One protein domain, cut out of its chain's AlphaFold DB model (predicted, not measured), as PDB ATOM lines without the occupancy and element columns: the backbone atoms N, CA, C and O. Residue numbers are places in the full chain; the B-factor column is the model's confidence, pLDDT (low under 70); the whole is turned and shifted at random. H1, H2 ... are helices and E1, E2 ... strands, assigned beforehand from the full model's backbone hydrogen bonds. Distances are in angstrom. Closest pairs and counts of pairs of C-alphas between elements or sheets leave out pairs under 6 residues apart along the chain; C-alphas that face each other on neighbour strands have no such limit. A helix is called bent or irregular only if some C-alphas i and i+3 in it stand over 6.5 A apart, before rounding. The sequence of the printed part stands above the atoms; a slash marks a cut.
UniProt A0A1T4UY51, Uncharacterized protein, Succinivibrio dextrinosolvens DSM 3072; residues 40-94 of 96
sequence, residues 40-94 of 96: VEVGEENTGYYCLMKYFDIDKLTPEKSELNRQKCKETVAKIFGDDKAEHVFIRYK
ATOM      1  N   VAL A  40       7.290  32.601 -24.803       69.19
ATOM      2  CA  VAL A  40       8.343  33.562 -25.146       69.19
ATOM      3  C   VAL A  40       9.623  32.850 -25.535       69.19
ATOM      4  O   VAL A  40      10.381  33.359 -26.350       69.19
ATOM      5  N   GLU A  41       9.840  31.666 -24.976       80.12
ATOM      6  CA  GLU A  41      11.035  30.880 -25.221       80.12
ATOM      7  C   GLU A  41      10.701  29.400 -25.098       80.12
ATOM      8  O   GLU A  41       9.903  29.009 -24.241       80.12
ATOM      9  N   VAL A  42      11.328  28.596 -25.948       82.69
ATOM     10  CA  VAL A  42      11.375  27.145 -25.807       82.69
ATOM     11  C   VAL A  42      12.841  26.762 -25.782       82.69
ATOM     12  O   VAL A  42      13.596  27.199 -26.651       82.69
ATOM     13  N   GLY A  43      13.238  25.983 -24.785       82.75
ATOM     14  CA  GLY A  43      14.620  25.556 -24.614       82.75
ATOM     15  C   GLY A  43      14.723  24.101 -24.185       82.75
ATOM     16  O   GLY A  43      13.737  23.468 -23.802       82.75
ATOM     17  N   GLU A  44      15.940  23.586 -24.266       83.50
ATOM     18  CA  GLU A  44      16.325  22.256 -23.810       83.50
ATOM     19  C   GLU A  44      17.280  22.404 -22.625       83.50
ATOM     20  O   GLU A  44      18.195  23.227 -22.642       83.50
ATOM     21  N   GLU A  45      17.059  21.607 -21.589       78.56
ATOM     22  CA  GLU A  45      17.968  21.445 -20.462       78.56
ATOM     23  C   GLU A  45      18.290  19.964 -20.270       78.56
ATOM     24  O   GLU A  45      17.585  19.087 -20.765       78.56
ATOM     25  N   ASN A  46      19.314  19.672 -19.464       73.94
ATOM     26  CA  ASN A  46      19.761  18.306 -19.166       73.94
ATOM     27  C   ASN A  46      18.643  17.360 -18.671       73.94
ATOM     28  O   ASN A  46      18.816  16.145 -18.697       73.94
ATOM     29  N   THR A  47      17.523  17.902 -18.183       69.69
ATOM     30  CA  THR A  47      16.380  17.155 -17.639       69.69
ATOM     31  C   THR A  47      15.149  17.127 -18.552       69.69
ATOM     32  O   THR A  47      14.161  16.491 -18.188       69.69
ATOM     33  N   GLY A  48      15.164  17.809 -19.703       79.88
ATOM     34  CA  GLY A  48      14.055  17.844 -20.665       79.88
ATOM     35  C   GLY A  48      13.821  19.218 -21.298       79.88
ATOM     36  O   GLY A  48      14.649  20.120 -21.198       79.88
ATOM     37  N   TYR A  49      12.666  19.387 -21.942       84.50
ATOM     38  CA  TYR A  49      12.314  20.614 -22.664       84.50
ATOM     39  C   TYR A  49      11.461  21.537 -21.801       84.50
ATOM     40  O   TYR A  49      10.604  21.081 -21.042       84.50
ATOM     41  N   TYR A  50      11.657  22.848 -21.927       85.12
ATOM     42  CA  TYR A  50      10.869  23.834 -21.195       85.12
ATOM     43  C   TYR A  50      10.262  24.897 -22.106       85.12
ATOM     44  O   TYR A  50      10.837  25.266 -23.128       85.12
ATOM     45  N   CYS A  51       9.120  25.440 -21.684       86.31
ATOM     46  CA  CYS A  51       8.548  26.658 -22.245       86.31
ATOM     47  C   CYS A  51       8.522  27.762 -21.190       86.31
ATOM     48  O   CYS A  51       7.953  27.595 -20.106       86.31
ATOM     49  N   LEU A  52       9.104  28.911 -21.524       84.25
ATOM     50  CA  LEU A  52       9.033  30.114 -20.709       84.25
ATOM     51  C   LEU A  52       7.805  30.938 -21.097       84.25
ATOM     52  O   LEU A  52       7.659  31.378 -22.242       84.25
ATOM     53  N   MET A  53       6.950  31.198 -20.117       78.94
ATOM     54  CA  MET A  53       5.810  32.099 -20.235       78.94
ATOM     55  C   MET A  53       6.185  33.434 -19.577       78.94
ATOM     56  O   MET A  53       6.347  33.485 -18.356       78.94
ATOM     57  N   LYS A  54       6.337  34.513 -20.363       65.31
ATOM     58  CA  LYS A  54       6.341  35.887 -19.813       65.31
ATOM     59  C   LYS A  54       4.934  36.468 -19.920       65.31
ATOM     60  O   LYS A  54       4.188  36.090 -20.820       65.31
ATOM     61  N   TYR A  55       4.616  37.420 -19.044       57.56
ATOM     62  CA  TYR A  55       3.312  38.094 -18.949       57.56
ATOM     63  C   TYR A  55       2.187  37.240 -18.363       57.56
ATOM     64  O   TYR A  55       1.027  37.387 -18.751       57.56
ATOM     65  N   PHE A  56       2.516  36.358 -17.421       60.78
ATOM     66  CA  PHE A  56       1.498  35.671 -16.649       60.78
ATOM     67  C   PHE A  56       1.422  36.287 -15.251       60.78
ATOM     68  O   PHE A  56       2.357  36.164 -14.470       60.78
ATOM     69  N   ASP A  57       0.311  36.962 -14.959       64.75
ATOM     70  CA  ASP A  57      -0.053  37.369 -13.603       64.75
ATOM     71  C   ASP A  57      -0.290  36.088 -12.789       64.75
ATOM     72  O   ASP A  57      -1.283  35.392 -13.024       64.75
ATOM     73  N   ILE A  58       0.672  35.712 -11.936       68.19
ATOM     74  CA  ILE A  58       0.669  34.431 -11.208       68.19
ATOM     75  C   ILE A  58      -0.614  34.286 -10.383       68.19
ATOM     76  O   ILE A  58      -1.182  33.193 -10.329       68.19
ATOM     77  N   ASP A  59      -1.151  35.393  -9.869       70.81
ATOM     78  CA  ASP A  59      -2.395  35.421  -9.096       70.81
ATOM     79  C   ASP A  59      -3.626  35.039  -9.938       70.81
ATOM     80  O   ASP A  59      -4.671  34.650  -9.416       70.81
ATOM     81  N   LYS A  60      -3.513  35.098 -11.270       72.75
ATOM     82  CA  LYS A  60      -4.554  34.692 -12.225       72.75
ATOM     83  C   LYS A  60      -4.340  33.283 -12.789       72.75
ATOM     84  O   LYS A  60      -5.045  32.918 -13.747       72.75
ATOM     85  N   LEU A  61      -3.390  32.506 -12.246       75.94
ATOM     86  CA  LEU A  61      -3.069  31.153 -12.716       75.94
ATOM     87  C   LEU A  61      -4.061  30.160 -12.130       75.94
ATOM     88  O   LEU A  61      -3.932  29.697 -11.003       75.94
ATOM     89  N   THR A  62      -5.064  29.815 -12.928       81.50
ATOM     90  CA  THR A  62      -5.979  28.727 -12.591       81.50
ATOM     91  C   THR A  62      -5.412  27.389 -13.076       81.50
ATOM     92  O   THR A  62      -4.656  27.364 -14.055       81.50
ATOM     93  N   PRO A  63      -5.804  26.256 -12.461       80.00
ATOM     94  CA  PRO A  63      -5.425  24.924 -12.940       80.00
ATOM     95  C   PRO A  63      -5.766  24.697 -14.420       80.00
ATOM     96  O   PRO A  63      -4.971  24.131 -15.164       80.00
ATOM     97  N   GLU A  64      -6.908  25.216 -14.874       81.25
ATOM     98  CA  GLU A  64      -7.342  25.147 -16.272       81.25
ATOM     99  C   GLU A  64      -6.385  25.887 -17.218       81.25
ATOM    100  O   GLU A  64      -5.951  25.337 -18.231       81.25
ATOM    101  N   LYS A  65      -5.977  27.115 -16.867       79.31
ATOM    102  CA  LYS A  65      -4.991  27.873 -17.653       79.31
ATOM    103  C   LYS A  65      -3.619  27.208 -17.631       79.31
ATOM    104  O   LYS A  65      -2.907  27.255 -18.633       79.31
ATOM    105  N   SER A  66      -3.246  26.598 -16.507       80.12
ATOM    106  CA  SER A  66      -2.010  25.826 -16.393       80.12
ATOM    107  C   SER A  66      -2.007  24.642 -17.362       80.12
ATOM    108  O   SER A  66      -1.046  24.472 -18.111       80.12
ATOM    109  N   GLU A  67      -3.095  23.869 -17.422       84.38
ATOM    110  CA  GLU A  67      -3.198  22.739 -18.352       84.38
ATOM    111  C   GLU A  67      -3.241  23.206 -19.812       84.38
ATOM    112  O   GLU A  67      -2.539  22.654 -20.657       84.38
ATOM    113  N   LEU A  68      -3.957  24.293 -20.112       83.75
ATOM    114  CA  LEU A  68      -3.950  24.893 -21.449       83.75
ATOM    115  C   LEU A  68      -2.534  25.309 -21.884       83.75
ATOM    116  O   LEU A  68      -2.132  25.088 -23.027       83.75
ATOM    117  N   ASN A  69      -1.763  25.911 -20.978       83.62
ATOM    118  CA  ASN A  69      -0.378  26.298 -21.241       83.62
ATOM    119  C   ASN A  69       0.526  25.073 -21.424       83.62
ATOM    120  O   ASN A  69       1.426  25.100 -22.266       83.62
ATOM    121  N   ARG A  70       0.256  23.985 -20.697       84.81
ATOM    122  CA  ARG A  70       0.963  22.712 -20.849       84.81
ATOM    123  C   ARG A  70       0.743  22.110 -22.225       84.81
ATOM    124  O   ARG A  70       1.722  21.783 -22.888       84.81
ATOM    125  N   GLN A  71      -0.506  22.033 -22.680       86.88
ATOM    126  CA  GLN A  71      -0.834  21.529 -24.016       86.88
ATOM    127  C   GLN A  71      -0.155  22.362 -25.109       86.88
ATOM    128  O   GLN A  71       0.533  21.819 -25.969       86.88
ATOM    129  N   LYS A  72      -0.213  23.694 -25.005       84.62
ATOM    130  CA  LYS A  72       0.489  24.593 -25.940       84.62
ATOM    131  C   LYS A  72       2.003  24.383 -25.940       84.62
ATOM    132  O   LYS A  72       2.629  24.437 -26.998       84.62
ATOM    133  N   CYS A  73       2.599  24.162 -24.769       86.50
ATOM    134  CA  CYS A  73       4.023  23.871 -24.665       86.50
ATOM    135  C   CYS A  73       4.371  22.548 -25.354       86.50
ATOM    136  O   CYS A  73       5.287  22.521 -26.171       86.50
ATOM    137  N   LYS A  74       3.588  21.487 -25.114       88.56
ATOM    138  CA  LYS A  74       3.749  20.190 -25.785       88.56
ATOM    139  C   LYS A  74       3.684  20.319 -27.298       88.56
ATOM    140  O   LYS A  74       4.604  19.888 -27.978       88.56
ATOM    141  N   GLU A  75       2.654  20.977 -27.819       88.31
ATOM    142  CA  GLU A  75       2.510  21.205 -29.260       88.31
ATOM    143  C   GLU A  75       3.695  21.973 -29.858       88.31
ATOM    144  O   GLU A  75       4.074  21.750 -31.004       88.31
ATOM    145  N   THR A  76       4.267  22.912 -29.104       86.06
ATOM    146  CA  THR A  76       5.389  23.728 -29.583       86.06
ATOM    147  C   THR A  76       6.695  22.939 -29.551       86.06
ATOM    148  O   THR A  76       7.439  22.970 -30.526       86.06
ATOM    149  N   VAL A  77       6.951  22.187 -28.478       86.25
ATOM    150  CA  VAL A  77       8.104  21.279 -28.384       86.25
ATOM    151  C   VAL A  77       8.024  20.204 -29.464       86.25
ATOM    152  O   VAL A  77       9.009  20.000 -30.163       86.25
ATOM    153  N   ALA A  78       6.850  19.610 -29.686       87.69
ATOM    154  CA  ALA A  78       6.616  18.641 -30.755       87.69
ATOM    155  C   ALA A  78       6.999  19.197 -32.134       87.69
ATOM    156  O   ALA A  78       7.712  18.557 -32.901       87.69
ATOM    157  N   LYS A  79       6.586  20.437 -32.424       85.06
ATOM    158  CA  LYS A  79       6.893  21.112 -33.694       85.06
ATOM    159  C   LYS A  79       8.376  21.418 -33.896       85.06
ATOM    160  O   LYS A  79       8.807  21.478 -35.041       85.06
ATOM    161  N   ILE A  80       9.127  21.679 -32.825       85.44
ATOM    162  CA  ILE A  80      10.535  22.102 -32.912       85.44
ATOM    163  C   ILE A  80      11.482  20.901 -32.819       85.44
ATOM    164  O   ILE A  80      12.441  20.820 -33.582       85.44
ATOM    165  N   PHE A  81      11.215  19.984 -31.891       85.00
ATOM    166  CA  PHE A  81      12.131  18.912 -31.495       85.00
ATOM    167  C   PHE A  81      11.615  17.503 -31.817       85.00
ATOM    168  O   PHE A  81      12.399  16.560 -31.760       85.00
ATOM    169  N   GLY A  82      10.337  17.357 -32.181       84.06
ATOM    170  CA  GLY A  82       9.695  16.071 -32.463       84.06
ATOM    171  C   GLY A  82       8.721  15.623 -31.370       84.06
ATOM    172  O   GLY A  82       8.829  16.012 -30.204       84.06
ATOM    173  N   ASP A  83       7.737  14.808 -31.756       86.25
ATOM    174  CA  ASP A  83       6.653  14.354 -30.873       86.25
ATOM    175  C   ASP A  83       7.156  13.539 -29.667       86.25
ATOM    176  O   ASP A  83       6.595  13.640 -28.576       86.25
ATOM    177  N   ASP A  84       8.251  12.789 -29.826       85.69
ATOM    178  CA  ASP A  84       8.888  12.006 -28.757       85.69
ATOM    179  C   ASP A  84       9.451  12.895 -27.637       85.69
ATOM    180  O   ASP A  84       9.546  12.482 -26.482       85.69
ATOM    181  N   LYS A  85       9.796  14.145 -27.961       79.25
ATOM    182  CA  LYS A  85      10.335  15.125 -27.012       79.25
ATOM    183  C   LYS A  85       9.253  15.896 -26.259       79.25
ATOM    184  O   LYS A  85       9.519  16.457 -25.197       79.25
ATOM    185  N   ALA A  86       8.021  15.900 -26.765       82.00
ATOM    186  CA  ALA A  86       6.898  16.635 -26.186       82.00
ATOM    187  C   ALA A  86       6.225  15.926 -24.996       82.00
ATOM    188  O   ALA A  86       5.330  16.487 -24.353       82.00
ATOM    189  N   GLU A  87       6.627  14.696 -24.673       78.94
ATOM    190  CA  GLU A  87       6.022  13.937 -23.578       78.94
ATOM    191  C   GLU A  87       6.374  14.540 -22.204       78.94
ATOM    192  O   GLU A  87       5.506  14.659 -21.326       78.94
ATOM    193  N   HIS A  88       7.609  15.043 -22.082       78.62
ATOM    194  CA  HIS A  88       8.194  15.624 -20.874       78.62
ATOM    195  C   HIS A  88       8.534  17.105 -21.070       78.62
ATOM    196  O   HIS A  88       9.680  17.470 -21.338       78.62
ATOM    197  N   VAL A  89       7.522  17.964 -20.916       82.06
ATOM    198  CA  VAL A  89       7.694  19.421 -20.980       82.06
ATOM    199  C   VAL A  89       7.454  20.087 -19.631       82.06
ATOM    200  O   VAL A  89       6.498  19.764 -18.921       82.06
ATOM    201  N   PHE A  90       8.299  21.058 -19.310       85.44
ATOM    202  CA  PHE A  90       8.195  21.883 -18.111       85.44
ATOM    203  C   PHE A  90       7.737  23.294 -18.475       85.44
ATOM    204  O   PHE A  90       8.160  23.863 -19.479       85.44
ATOM    205  N   ILE A  91       6.884  23.892 -17.646       83.56
ATOM    206  CA  ILE A  91       6.475  25.288 -17.822       83.56
ATOM    207  C   ILE A  91       7.159  26.126 -16.759       83.56
ATOM    208  O   ILE A  91       7.103  25.803 -15.573       83.56
ATOM    209  N   ARG A  92       7.774  27.227 -17.188       82.56
ATOM    210  CA  ARG A  92       8.321  28.241 -16.293       82.56
ATOM    211  C   ARG A  92       7.489  29.504 -16.396       82.56
ATOM    212  O   ARG A  92       7.384  30.097 -17.471       82.56
ATOM    213  N   TYR A  93       6.926  29.914 -15.267       77.88
ATOM    214  CA  TYR A  93       6.284  31.212 -15.117       77.88
ATOM    215  C   TYR A  93       7.322  32.180 -14.572       77.88
ATOM    216  O   TYR A  93       7.908  31.932 -13.518       77.88
ATOM    217  N   LYS A  94       7.589  33.253 -15.312       69.25
ATOM    218  CA  LYS A  94       8.422  34.345 -14.821       69.25
ATOM    219  C   LYS A  94       7.505  35.480 -14.388       69.25
ATOM    220  O   LYS A  94       6.793  36.023 -15.235       69.25
TER     221      LYS A  94
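AT A GLANCE: This is residues 40 to 94 of the 96 residues of an uncharacterized protein of Succinivibrio dextrinosolvens DSM 3072 (UniProt A0A1T4UY51). A small wall of three short strands, E1, E2 and E3, has one long helix, H1, laid slantwise over one face, and its other face is bare. H1 runs roughly along the longest axis of the domain, and at one end residues 54 to 62 make a wide loop from the end of E2 round to the beginning of H1. The printed part has 55 residues with one named helix and three named strands, in the order E1, E2, H1, E3 along the chain; the sheet has the order E1, E2, E3 and is mixed, and the class is mixed, helices and strands. The whole is compact, with a radius of gyration of the C-alphas of 11.0 A, and its outline is elongated, with spans of 32 by 19 by 17 A.

IN THESE COORDINATES: The inner strand of the sheet is E2, residues 48 to 53, 16.5 A from first to last C-alpha. Before it comes E1, residues 40 to 45, 16.2 A long, which begins at C-alpha 40 at (8.343, 33.562, -25.146). On the other side of E2 is E3, residues 89 to 93, 13.2 A long, which ends at C-alpha 93 at (6.284, 31.212, -15.117). The helix H1 holds residues 63 to 81 and is 26.2 A long, from C-alpha 63 at (-5.425, 24.924, -12.940) to C-alpha 81 at (12.131, 18.912, -31.495). H1 is not bent.

HOW THE PARTS SIT: E1 and E2 form a hairpin of antiparallel neighbours, with 160 degrees between their N-to-C directions. The C-alphas of Val 42 and Cys 51 face each other at 4.6 A. N 43 and O 50 are within hydrogen-bond range at 3.0 A, and so are N 50 and O 43 at 2.9 A. E2 and E3 are parallel neighbours, with 30 degrees between their directions. The C-alphas of Tyr 50 and Phe 90, which face each other, are 4.5 A apart; N 51 and O 90 are within hydrogen-bond range at 2.9 A, as are N 92 and O 51 at 2.9 A. E1 and E3 are the edge strands. The sheet is only just strongly twisted, with C-alphas up to 4.2 A off its best plane. H1 is on this sheet at a height over the sheet of 8.2 A, and the two make two layers, a helix on one face of a sheet. It lies over E1, E2 and E3 and runs slantwise to the strands, at 55 degrees to E3 on the local plane. The closest C-alphas of H1 and E2 are those of Cys 73 and Cys 51, 5.8 A apart. For H1 and E3 the closest are those of Lys 74 and Val 89, at 6.3 A. For H1 and E1 they are those of Val 77 and Val 42, at 7.2 A. E2, H1 and E3 form a strand-helix-strand unit, two parallel neighbour strands with a helix between them along the chain, and its crossover is right-handed. In H1 every O i to N i+4 pair is within hydrogen-bond range.

THE WHOLE: The two C-alphas farthest apart in the domain are those of Asp 59 and Gly 82, at 32.7 A. The first and last printed C-alphas, of Val 40 and Lys 94, are 10.4 A apart. The printed part has no cut. The link from E1 to E2 is tight, with 2 residues; those from E2 to H1, with 9 residues, and from H1 to E3, with 7, are short. The mean pLDDT of the printed part is 80.0, and it is under 70 at residue 40, residue 47, residues 54 to 58 and residue 94 of this predicted model.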